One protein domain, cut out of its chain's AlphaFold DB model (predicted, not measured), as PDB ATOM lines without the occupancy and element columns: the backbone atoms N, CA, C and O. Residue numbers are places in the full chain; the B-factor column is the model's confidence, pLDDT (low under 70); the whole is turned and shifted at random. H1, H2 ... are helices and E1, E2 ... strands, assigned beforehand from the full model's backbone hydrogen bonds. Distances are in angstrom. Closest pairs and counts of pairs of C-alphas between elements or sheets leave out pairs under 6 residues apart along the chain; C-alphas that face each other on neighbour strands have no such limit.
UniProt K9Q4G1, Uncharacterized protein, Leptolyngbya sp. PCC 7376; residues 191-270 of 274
ATOM      1  N   ALA A 191     169.977 127.514 186.892       79.94
ATOM      2  CA  ALA A 191     170.304 127.090 188.248       79.94
ATOM      3  C   ALA A 191     169.681 128.058 189.266       79.94
ATOM      4  O   ALA A 191     169.626 129.272 189.040       79.94
ATOM      5  N   LEU A 192     169.187 127.522 190.380       80.06
ATOM      6  CA  LEU A 192     168.664 128.350 191.454       80.06
ATOM      7  C   LEU A 192     169.830 129.128 192.086       80.06
ATOM      8  O   LEU A 192     170.788 128.559 192.602       80.06
ATOM      9  N   ASN A 193     169.771 130.455 191.989       74.38
ATOM     10  CA  ASN A 193     170.821 131.331 192.498       74.38
ATOM     11  C   ASN A 193     170.733 131.460 194.025       74.38
ATOM     12  O   ASN A 193     169.644 131.509 194.590       74.38
ATOM     13  N   GLY A 194     171.879 131.613 194.684       78.94
ATOM     14  CA  GLY A 194     171.981 131.855 196.124       78.94
ATOM     15  C   GLY A 194     172.830 130.793 196.809       78.94
ATOM     16  O   GLY A 194     173.641 130.136 196.169       78.94
ATOM     17  N   SER A 195     172.661 130.655 198.117       79.06
ATOM     18  CA  SER A 195     173.413 129.715 198.954       79.06
ATOM     19  C   SER A 195     172.480 129.078 199.977       79.06
ATOM     20  O   SER A 195     171.470 129.689 200.327       79.06
ATOM     21  N   GLY A 196     172.828 127.892 200.477       87.81
ATOM     22  CA  GLY A 196     172.024 127.160 201.455       87.81
ATOM     23  C   GLY A 196     171.231 126.017 200.828       87.81
ATOM     24  O   GLY A 196     171.767 125.234 200.046       87.81
ATOM     25  N   TYR A 197     169.952 125.924 201.173       89.56
ATOM     26  CA  TYR A 197     169.079 124.827 200.782       89.56
ATOM     27  C   TYR A 197     167.777 125.356 200.184       89.56
ATOM     28  O   TYR A 197     167.187 126.313 200.688       89.56
ATOM     29  N   GLY A 198     167.313 124.710 199.120       93.19
ATOM     30  CA  GLY A 198     165.924 124.788 198.690       93.19
ATOM     31  C   GLY A 198     165.122 123.680 199.360       93.19
ATOM     32  O   GLY A 198     165.507 122.509 199.313       93.19
ATOM     33  N   VAL A 199     164.002 124.042 199.983       94.94
ATOM     34  CA  VAL A 199     163.041 123.065 200.501       94.94
ATOM     35  C   VAL A 199     162.072 122.709 199.387       94.94
ATOM     36  O   VAL A 199     161.286 123.546 198.938       94.94
ATOM     37  N   LEU A 200     162.169 121.471 198.915       94.75
ATOM     38  CA  LEU A 200     161.403 120.942 197.796       94.75
ATOM     39  C   LEU A 200     160.241 120.098 198.302       94.75
ATOM     40  O   LEU A 200     160.429 119.265 199.183       94.75
ATOM     41  N   VAL A 201     159.063 120.279 197.715       94.94
ATOM     42  CA  VAL A 201     157.861 119.490 198.001       94.94
ATOM     43  C   VAL A 201     157.497 118.654 196.782       94.94
ATOM     44  O   VAL A 201     157.384 119.171 195.666       94.94
ATOM     45  N   ASP A 202     157.310 117.353 196.996       91.06
ATOM     46  CA  ASP A 202     156.812 116.439 195.973       91.06
ATOM     47  C   ASP A 202     155.303 116.643 195.788       91.06
ATOM     48  O   ASP A 202     154.520 116.507 196.732       91.06
ATOM     49  N   TYR A 203     154.893 116.982 194.567       88.38
ATOM     50  CA  TYR A 203     153.486 117.154 194.205       88.38
ATOM     51  C   TYR A 203     152.910 115.946 193.447       88.38
ATOM     52  O   TYR A 203     151.709 115.909 193.164       88.38
ATOM     53  N   GLY A 204     153.737 114.947 193.118       85.31
ATOM     54  CA  GLY A 204     153.343 113.733 192.411       85.31
ATOM     55  C   GLY A 204     152.446 114.015 191.202       85.31
ATOM     56  O   GLY A 204     152.822 114.718 190.268       85.31
ATOM     57  N   THR A 205     151.233 113.463 191.231       83.81
ATOM     58  CA  THR A 205     150.205 113.668 190.196       83.81
ATOM     59  C   THR A 205     149.128 114.678 190.601       83.81
ATOM     60  O   THR A 205     148.155 114.842 189.868       83.81
ATOM     61  N   ASN A 206     149.245 115.311 191.773       84.75
ATOM     62  CA  ASN A 206     148.225 116.205 192.314       84.75
ATOM     63  C   ASN A 206     148.684 117.673 192.260       84.75
ATOM     64  O   ASN A 206     149.341 118.149 193.188       84.75
ATOM     65  N   PRO A 207     148.294 118.436 191.224       82.19
ATOM     66  CA  PRO A 207     148.684 119.837 191.106       82.19
ATOM     67  C   PRO A 207     148.047 120.745 192.172       82.19
ATOM     68  O   PRO A 207     148.564 121.836 192.402       82.19
ATOM     69  N   ALA A 208     146.978 120.312 192.862       87.94
ATOM     70  CA  ALA A 208     146.342 121.102 193.925       87.94
ATOM     71  C   ALA A 208     147.290 121.379 195.106       87.94
ATOM     72  O   ALA A 208     147.153 122.397 195.781       87.94
ATOM     73  N   ILE A 209     148.314 120.533 195.281       90.25
ATOM     74  CA  ILE A 209     149.375 120.704 196.282       90.25
ATOM     75  C   ILE A 209     150.055 122.074 196.146       90.25
ATOM     76  O   ILE A 209     150.409 122.671 197.158       90.25
ATOM     77  N   ALA A 210     150.194 122.618 194.931       87.81
ATOM     78  CA  ALA A 210     150.775 123.946 194.734       87.81
ATOM     79  C   ALA A 210     149.923 125.060 195.362       87.81
ATOM     80  O   ALA A 210     150.460 125.985 195.974       87.81
ATOM     81  N   THR A 211     148.598 124.962 195.248       89.69
ATOM     82  CA  THR A 211     147.657 125.922 195.836       89.69
ATOM     83  C   THR A 211     147.621 125.803 197.359       89.69
ATOM     84  O   THR A 211     147.638 126.822 198.056       89.69
ATOM     85  N   ASP A 212     147.631 124.576 197.880       90.44
ATOM     86  CA  ASP A 212     147.644 124.319 199.322       90.44
ATOM     87  C   ASP A 212     148.946 124.822 199.961       90.44
ATOM     88  O   ASP A 212     148.920 125.510 200.983       90.44
ATOM     89  N   LEU A 213     150.085 124.561 199.312       92.19
ATOM     90  CA  LEU A 213     151.402 125.006 199.759       92.19
ATOM     91  C   LEU A 213     151.517 126.537 199.759       92.19
ATOM     92  O   LEU A 213     151.979 127.121 200.739       92.19
ATOM     93  N   LYS A 214     151.025 127.195 198.701       90.62
ATOM     94  CA  LYS A 214     150.953 128.661 198.621       90.62
ATOM     95  C   LYS A 214     150.105 129.253 199.747       90.62
ATOM     96  O   LYS A 214     150.480 130.259 200.343       90.62
ATOM     97  N   THR A 215     148.976 128.617 200.061       90.25
ATOM     98  CA  THR A 215     148.078 129.054 201.139       90.25
ATOM     99  C   THR A 215     148.729 128.888 202.510       90.25
ATOM    100  O   THR A 215     148.648 129.793 203.338       90.25
ATOM    101  N   LEU A 216     149.413 127.763 202.743       91.06
ATOM    102  CA  LEU A 216     150.095 127.489 204.006       91.06
ATOM    103  C   LEU A 216     151.245 128.471 204.265       91.06
ATOM    104  O   LEU A 216     151.376 128.985 205.373       91.06
ATOM    105  N   LEU A 217     152.076 128.724 203.252       90.19
ATOM    106  CA  LEU A 217     153.287 129.536 203.395       90.19
ATOM    107  C   LEU A 217     153.041 131.033 203.192       90.19
ATOM    108  O   LEU A 217     153.911 131.836 203.514       90.19
ATOM    109  N   SER A 218     151.877 131.418 202.655       89.88
ATOM    110  CA  SER A 218     151.579 132.794 202.224       89.88
ATOM    111  C   SER A 218     152.639 133.380 201.277       89.88
ATOM    112  O   SER A 218     152.809 134.594 201.207       89.88
ATOM    113  N   ASN A 219     153.328 132.508 200.538       85.69
ATOM    114  CA  ASN A 219     154.427 132.827 199.634       85.69
ATOM    115  C   ASN A 219     154.190 132.178 198.271       85.69
ATOM    116  O   ASN A 219     153.542 131.133 198.167       85.69
ATOM    117  N   ASP A 220     154.732 132.791 197.221       86.31
ATOM    118  CA  ASP A 220     154.722 132.188 195.894       86.31
ATOM    119  C   ASP A 220     155.606 130.938 195.859       86.31
ATOM    120  O   ASP A 220     156.705 130.908 196.409       86.31
ATOM    121  N   VAL A 221     155.105 129.907 195.182       91.12
ATOM    122  CA  VAL A 221     155.808 128.640 194.966       91.12
ATOM    123  C   VAL A 221     156.304 128.582 193.525       91.12
ATOM    124  O   VAL A 221     155.603 129.002 192.599       91.12
ATOM    125  N   ALA A 222     157.516 128.074 193.319       88.88
ATOM    126  CA  ALA A 222     158.108 127.922 191.989       88.88
ATOM    127  C   ALA A 222     158.170 126.448 191.582       88.88
ATOM    128  O   ALA A 222     158.334 125.574 192.432       88.88
ATOM    129  N   LEU A 223     158.072 126.168 190.281       89.50
ATOM    130  CA  LEU A 223     158.318 124.826 189.759       89.50
ATOM    131  C   LEU A 223     159.809 124.671 189.475       89.50
ATOM    132  O   LEU A 223     160.396 125.457 188.723       89.50
ATOM    133  N   VAL A 224     160.400 123.636 190.052       91.25
ATOM    134  CA  VAL A 224     161.824 123.334 189.931       91.25
ATOM    135  C   VAL A 224     162.041 121.870 189.560       91.25
ATOM    136  O   VAL A 224     161.134 121.048 189.668       91.25
ATOM    137  N   SER A 225     163.244 121.546 189.104       86.50
ATOM    138  CA  SER A 225     163.697 120.191 188.813       86.50
ATOM    139  C   SER A 225     164.871 119.829 189.713       86.50
ATOM    140  O   SER A 225     165.794 120.631 189.883       86.50
ATOM    141  N   HIS A 226     164.837 118.616 190.257       88.81
ATOM    142  CA  HIS A 226     165.939 117.967 190.965       88.81
ATOM    143  C   HIS A 226     165.988 116.497 190.533       88.81
ATOM    144  O   HIS A 226     164.952 115.837 190.489       88.81
ATOM    145  N   ALA A 227     167.167 115.996 190.148       75.38
ATOM    146  CA  ALA A 227     167.357 114.615 189.681       75.38
ATOM    147  C   ALA A 227     166.295 114.151 188.652       75.38
ATOM    148  O   ALA A 227     165.675 113.103 188.803       75.38
ATOM    149  N   THR A 228     166.037 114.967 187.618       78.38
ATOM    150  CA  THR A 228     165.021 114.767 186.551       78.38
ATOM    151  C   THR A 228     163.548 114.815 186.974       78.38
ATOM    152  O   THR A 228     162.663 114.831 186.115       78.38
ATOM    153  N   ARG A 229     163.256 114.906 188.274       83.81
ATOM    154  CA  ARG A 229     161.894 114.996 188.801       83.81
ATOM    155  C   ARG A 229     161.492 116.447 189.044       83.81
ATOM    156  O   ARG A 229     162.285 117.257 189.520       83.81
ATOM    157  N   GLY A 230     160.238 116.760 188.727       88.88
ATOM    158  CA  GLY A 230     159.635 118.049 189.054       88.88
ATOM    159  C   GLY A 230     159.255 118.119 190.531       88.88
ATOM    160  O   GLY A 230     158.651 117.187 191.059       88.88
ATOM    161  N   TYR A 231     159.566 119.243 191.172       94.00
ATOM    162  CA  TYR A 231     159.186 119.565 192.546       94.00
ATOM    163  C   TYR A 231     158.675 121.003 192.649       94.00
ATOM    164  O   TYR A 231     158.917 121.836 191.773       94.00
ATOM    165  N   LEU A 232     157.993 121.305 193.750       94.62
ATOM    166  CA  LEU A 232     157.659 122.673 194.131       94.62
ATOM    167  C   LEU A 232     158.717 123.206 195.093       94.62
ATOM    168  O   LEU A 232     159.002 122.573 196.105       94.62
ATOM    169  N   LEU A 233     159.277 124.376 194.804       94.44
ATOM    170  CA  LEU A 233     160.131 125.098 195.741       94.44
ATOM    171  C   LEU A 233     159.244 125.847 196.741       94.44
ATOM    172  O   LEU A 233     158.508 126.754 196.351       94.44
ATOM    173  N   ALA A 234     159.327 125.451 198.012       92.62
ATOM    174  CA  ALA A 234     158.598 126.062 199.120       92.62
ATOM    175  C   ALA A 234     159.296 127.328 199.636       92.62
ATOM    176  O   ALA A 234     158.676 128.378 199.773       92.62
ATOM    177  N   GLU A 235     160.594 127.228 199.921       92.62
ATOM    178  CA  GLU A 235     161.431 128.340 200.379       92.62
ATOM    179  C   GLU A 235     162.900 128.010 200.091       92.62
ATOM    180  O   GLU A 235     163.283 126.839 200.000       92.62
ATOM    181  N   GLN A 236     163.728 129.045 199.979       91.88
ATOM    182  CA  GLN A 236     165.181 128.933 199.975       91.88
ATOM    183  C   GLN A 236     165.717 129.561 201.261       91.88
ATOM    184  O   GLN A 236     165.421 130.719 201.549       91.88
ATOM    185  N   THR A 237     166.528 128.821 202.017       90.56
ATOM    186  CA  THR A 237     167.131 129.312 203.262       90.56
ATOM    187  C   THR A 237     168.563 128.811 203.426       90.56
ATOM    188  O   THR A 237     168.876 127.663 203.118       90.56
ATOM    189  N   ALA A 238     169.443 129.679 203.927       89.75
ATOM    190  CA  ALA A 238     170.778 129.306 204.405       89.75
ATOM    191  C   ALA A 238     170.828 129.126 205.933       89.75
ATOM    192  O   ALA A 238     171.857 128.720 206.463       89.75
ATOM    193  N   ASP A 239     169.734 129.443 206.628       91.12
ATOM    194  CA  ASP A 239     169.579 129.277 208.071       91.12
ATOM    195  C   ASP A 239     169.078 127.853 208.374       91.12
ATOM    196  O   ASP A 239     168.010 127.442 207.904       91.12
ATOM    197  N   GLU A 240     169.875 127.100 209.137       81.69
ATOM    198  CA  GLU A 240     169.597 125.712 209.519       81.69
ATOM    199  C   GLU A 240     168.406 125.590 210.481       81.69
ATOM    200  O   GLU A 240     167.616 124.651 210.355       81.69
ATOM    201  N   ASP A 241     168.216 126.547 211.394       81.94
ATOM    202  CA  ASP A 241     167.078 126.545 212.318       81.94
ATOM    203  C   ASP A 241     165.780 126.770 211.535       81.94
ATOM    204  O   ASP A 241     164.788 126.053 211.716       81.94
ATOM    205  N   ARG A 242     165.817 127.704 210.576       90.31
ATOM    206  CA  ARG A 242     164.703 127.959 209.653       90.31
ATOM    207  C   ARG A 242     164.400 126.750 208.767       90.31
ATOM    208  O   ARG A 242     163.233 126.449 208.516       90.31
ATOM    209  N   LEU A 243     165.431 126.040 208.304       82.00
ATOM    210  CA  LEU A 243     165.285 124.825 207.502       82.00
ATOM    211  C   LEU A 243     164.524 123.735 208.268       82.00
ATOM    212  O   LEU A 243     163.573 123.153 207.743       82.00
ATOM    213  N   VAL A 244     164.922 123.472 209.516       79.19
ATOM    214  CA  VAL A 244     164.278 122.469 210.374       79.19
ATOM    215  C   VAL A 244     162.844 122.872 210.713       79.19
ATOM    216  O   VAL A 244     161.945 122.029 210.672       79.19
ATOM    217  N   GLU A 245     162.602 124.151 211.011       87.31
ATOM    218  CA  GLU A 245     161.254 124.683 211.227       87.31
ATOM    219  C   GLU A 245     160.357 124.420 210.010       87.31
ATOM    220  O   GLU A 245     159.252 123.890 210.156       87.31
ATOM    221  N   LEU A 246     160.850 124.724 208.810       88.19
ATOM    222  CA  LEU A 246     160.085 124.575 207.580       88.19
ATOM    223  C   LEU A 246     159.799 123.105 207.247       88.19
ATOM    224  O   LEU A 246     158.665 122.766 206.911       88.19
ATOM    225  N   LEU A 247     160.775 122.209 207.402       82.06
ATOM    226  CA  LEU A 247     160.560 120.769 207.216       82.06
ATOM    227  C   LEU A 247     159.519 120.220 208.202       82.06
ATOM    228  O   LEU A 247     158.635 119.455 207.809       82.06
ATOM    229  N   ASN A 248     159.575 120.650 209.466       85.31
ATOM    230  CA  ASN A 248     158.591 120.262 210.475       85.31
ATOM    231  C   ASN A 248     157.196 120.813 210.161       85.31
ATOM    232  O   ASN A 248     156.208 120.105 210.354       85.31
ATOM    233  N   LEU A 249     157.092 122.059 209.692       89.25
ATOM    234  CA  LEU A 249     155.824 122.662 209.284       89.25
ATOM    235  C   LEU A 249     155.199 121.881 208.122       89.25
ATOM    236  O   LEU A 249     154.018 121.538 208.172       89.25
ATOM    237  N   LEU A 250     155.987 121.565 207.097       89.50
ATOM    238  CA  LEU A 250     155.525 120.827 205.921       89.50
ATOM    239  C   LEU A 250     155.111 119.398 206.282       89.50
ATOM    240  O   LEU A 250     154.024 118.963 205.900       89.50
ATOM    241  N   SER A 251     155.904 118.707 207.105       85.19
ATOM    242  CA  SER A 251     155.573 117.366 207.590       85.19
ATOM    243  C   SER A 251     154.272 117.342 208.400       85.19
ATOM    244  O   SER A 251     153.438 116.464 208.179       85.19
ATOM    245  N   GLN A 252     154.046 118.324 209.281       89.00
ATOM    246  CA  GLN A 252     152.804 118.434 210.064       89.00
ATOM    247  C   GLN A 252     151.562 118.678 209.197       89.00
ATOM    248  O   GLN A 252     150.456 118.314 209.593       89.00
ATOM    249  N   ASN A 253     151.741 119.258 208.009       90.62
ATOM    250  CA  ASN A 253     150.678 119.491 207.033       90.62
ATOM    251  C   ASN A 253     150.613 118.396 205.948       90.62
ATOM    252  O   ASN A 253     149.930 118.569 204.943       90.62
ATOM    253  N   ASN A 254     151.266 117.247 206.172       86.81
ATOM    254  CA  ASN A 254     151.308 116.085 205.273       86.81
ATOM    255  C   ASN A 254     151.958 116.342 203.902       86.81
ATOM    256  O   ASN A 254     151.698 115.607 202.949       86.81
ATOM    257  N   PHE A 255     152.831 117.343 203.792       89.38
ATOM    258  CA  PHE A 255     153.649 117.533 202.599       89.38
ATOM    259  C   PHE A 255     154.911 116.672 202.676       89.38
ATOM    260  O   PHE A 255     155.640 116.688 203.670       89.38
ATOM    261  N   ALA A 256     155.189 115.934 201.601       86.38
ATOM    262  CA  ALA A 256     156.446 115.219 201.435       86.38
ATOM    263  C   ALA A 256     157.525 116.217 201.000       86.38
ATOM    264  O   ALA A 256     157.563 116.624 199.839       86.38
ATOM    265  N   ALA A 257     158.362 116.637 201.950       88.94
ATOM    266  CA  ALA A 257     159.376 117.658 201.737       88.94
ATOM    267  C   ALA A 257     160.797 117.118 201.933       88.94
ATOM    268  O   ALA A 257     161.046 116.301 202.820       88.94
ATOM    269  N   ILE A 258     161.729 117.616 201.123       87.62
ATOM    270  CA  ILE A 258     163.163 117.334 201.220       87.62
ATOM    271  C   ILE A 258     163.961 118.637 201.156       87.62
ATOM    272  O   ILE A 258     163.564 119.592 200.490       87.62
ATOM    273  N   ALA A 259     165.096 118.678 201.846       89.69
ATOM    274  CA  ALA A 259     166.058 119.767 201.738       89.69
ATOM    275  C   ALA A 259     167.137 119.389 200.725       89.69
ATOM    276  O   ALA A 259     167.750 118.328 200.846       89.69
ATOM    277  N   VAL A 260     167.373 120.254 199.743       88.81
ATOM    278  CA  VAL A 260     168.354 120.022 198.681       88.81
ATOM    279  C   VAL A 260     169.265 121.244 198.559       88.81
ATOM    280  O   VAL A 260     168.756 122.366 198.559       88.81
ATOM    281  N   PRO A 261     170.595 121.072 198.457       86.06
ATOM    282  CA  PRO A 261     171.507 122.182 198.194       86.06
ATOM    283  C   PRO A 261     171.115 122.942 196.926       86.06
ATOM    284  O   PRO A 261     170.748 122.332 195.917       86.06
ATOM    285  N   VAL A 262     171.178 124.274 196.974       87.19
ATOM    286  CA  VAL A 262     170.663 125.146 195.900       87.19
ATOM    287  C   VAL A 262     171.264 124.810 194.532       87.19
ATOM    288  O   VAL A 262     170.591 124.892 193.508       87.19
ATOM    289  N   GLU A 263     172.522 124.372 194.522       82.56
ATOM    290  CA  GLU A 263     173.311 124.087 193.322       82.56
ATOM    291  C   GLU A 263     172.798 122.868 192.545       82.56
ATOM    292  O   GLU A 263     173.170 122.663 191.390       82.56
ATOM    293  N   GLN A 264     171.948 122.051 193.168       80.31
ATOM    294  CA  GLN A 264     171.346 120.871 192.553       80.31
ATOM    295  C   GLN A 264     169.940 121.150 191.994       80.31
ATOM    296  O   GLN A 264     169.308 120.242 191.455       80.31
ATOM    297  N   ILE A 265     169.435 122.382 192.124       85.62
ATOM    298  CA  ILE A 265     168.061 122.749 191.774       85.62
ATOM    299  C   ILE A 265     168.052 123.593 190.497       85.62
ATOM    300  O   ILE A 265     168.723 124.622 190.401       85.62
ATOM    301  N   ILE A 266     167.236 123.190 189.522       87.50
ATOM    302  CA  ILE A 266     167.016 123.933 188.275       87.50
ATOM    303  C   ILE A 266     165.619 124.550 188.310       87.50
ATOM    304  O   ILE A 266     164.633 123.837 188.479       87.50
ATOM    305  N   ILE A 267     165.500 125.864 188.121       87.06
ATOM    306  CA  ILE A 267     164.192 126.518 188.003       87.06
ATOM    307  C   ILE A 267     163.603 126.218 186.623       87.06
ATOM    308  O   ILE A 267     164.241 126.474 185.603       87.06
ATOM    309  N   LEU A 268     162.369 125.704 186.605       83.81
ATOM    310  CA  LEU A 268     161.602 125.449 185.383       83.81
ATOM    311  C   LEU A 268     160.570 126.546 185.119       83.81
ATOM    312  O   LEU A 268     160.409 126.982 183.983       83.81
ATOM    313  N   LYS A 269     159.859 126.987 186.164       83.00
ATOM    314  CA  LYS A 269     158.891 128.085 186.075       83.00
ATOM    315  C   LYS A 269     158.933 128.934 187.348       83.00
ATOM    316  O   LYS A 269     158.559 128.432 188.414       83.00
ATOM    317  N   PRO A 270     159.358 130.206 187.260       75.38
ATOM    318  CA  PRO A 270     159.273 131.120 188.387       75.38
ATOM    319  C   PRO A 270     157.803 131.496 188.619       75.38
ATOM    320  O   PRO A 270     157.120 131.898 187.682       75.38
TER     321      PRO A 270
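Overview. This is residues 191 to 270 of the 274 residues of an uncharacterized protein of Leptolyngbya sp. PCC 7376 (UniProt K9Q4G1). A strongly twisted sheet of five strands has two helices, H1 and H2, over one face, and no named helix on its other face. The long strand E3 bends by 71 degrees at residue 234, and from edge to edge of the sheet the strands' lines turn by 124 degrees; H1 runs along E3, and H2 along E1. The printed part has 80 residues with two named helices and five named strands, in the order E1, H1, E2, E3, H2, E4, E5, a mixed class of helices and strands. The sheet's order is E4, E1, E3, E2, E5, antiparallel throughout. The whole is compact, with a radius of gyration of the C-alphas of 11.4 A, and rounded, spanning 28 by 27 by 19 A.

Arrangement. E1, residues 197 to 201, is an inner strand, antiparallel to E3, residues 229 to 237, at 132 degrees, with N 199 and O 235 2.9 A apart, within hydrogen-bond range. H1, residues 208 to 217, is on the sheet at a height of 9.9 A, over E3 and at 4 degrees to it on the local plane; their closest C-alphas, Ala 210 and Leu 232, are 7.0 A apart. E2, residues 222 to 226, forms a hairpin with E3, where N 231 and O 224 are 2.8 A apart. H2, residues 240 to 252, is on the same face as H1 at a height of 9.1 A, over E1 and at 2 degrees to it on the local plane; the closest C-alphas of H2 and E1, Leu 247 and Val 199, are 7.5 A apart. H1 and H2 are near each other, with 6 pairs of C-alphas within 10 A. E4, residues 257 to 261, is an edge strand antiparallel to E1, with N 200 and O 258 2.8 A apart. E5, residues 266 to 269, is the other edge strand, antiparallel to E2, with N 225 and O 266 2.8 A apart. E1, H1, E2 and E3, H2, E4 are split strand-helix-strand units, two strands of one sheet that are not neighbours with a helix between them along the chain: E3 is between E1 and E2 in the sheet, E1 is between E3 and E4, and both crossovers are right-handed. In H1 and H2 every O i to N i+4 pair is within hydrogen-bond range.

Along the chain. E1 begins at C-alpha 197 (169.079, 124.827, 200.782). H1 is 14.5 A long, E3 21.0 A and H2 18.3 A; H2 begins at C-alpha 240 (169.597, 125.712, 209.519). E5 ends at C-alpha 269 (158.891, 128.085, 186.075).

Size, cuts and confidence. The C-alphas farthest apart, those of Thr 205 and Asp 241, are 30.7 A apart. The printed part has no cut and no long link; E1 to H1 is short, and the other links are tight. The mean pLDDT of the printed part is 87.2, and no printed residue is under 70.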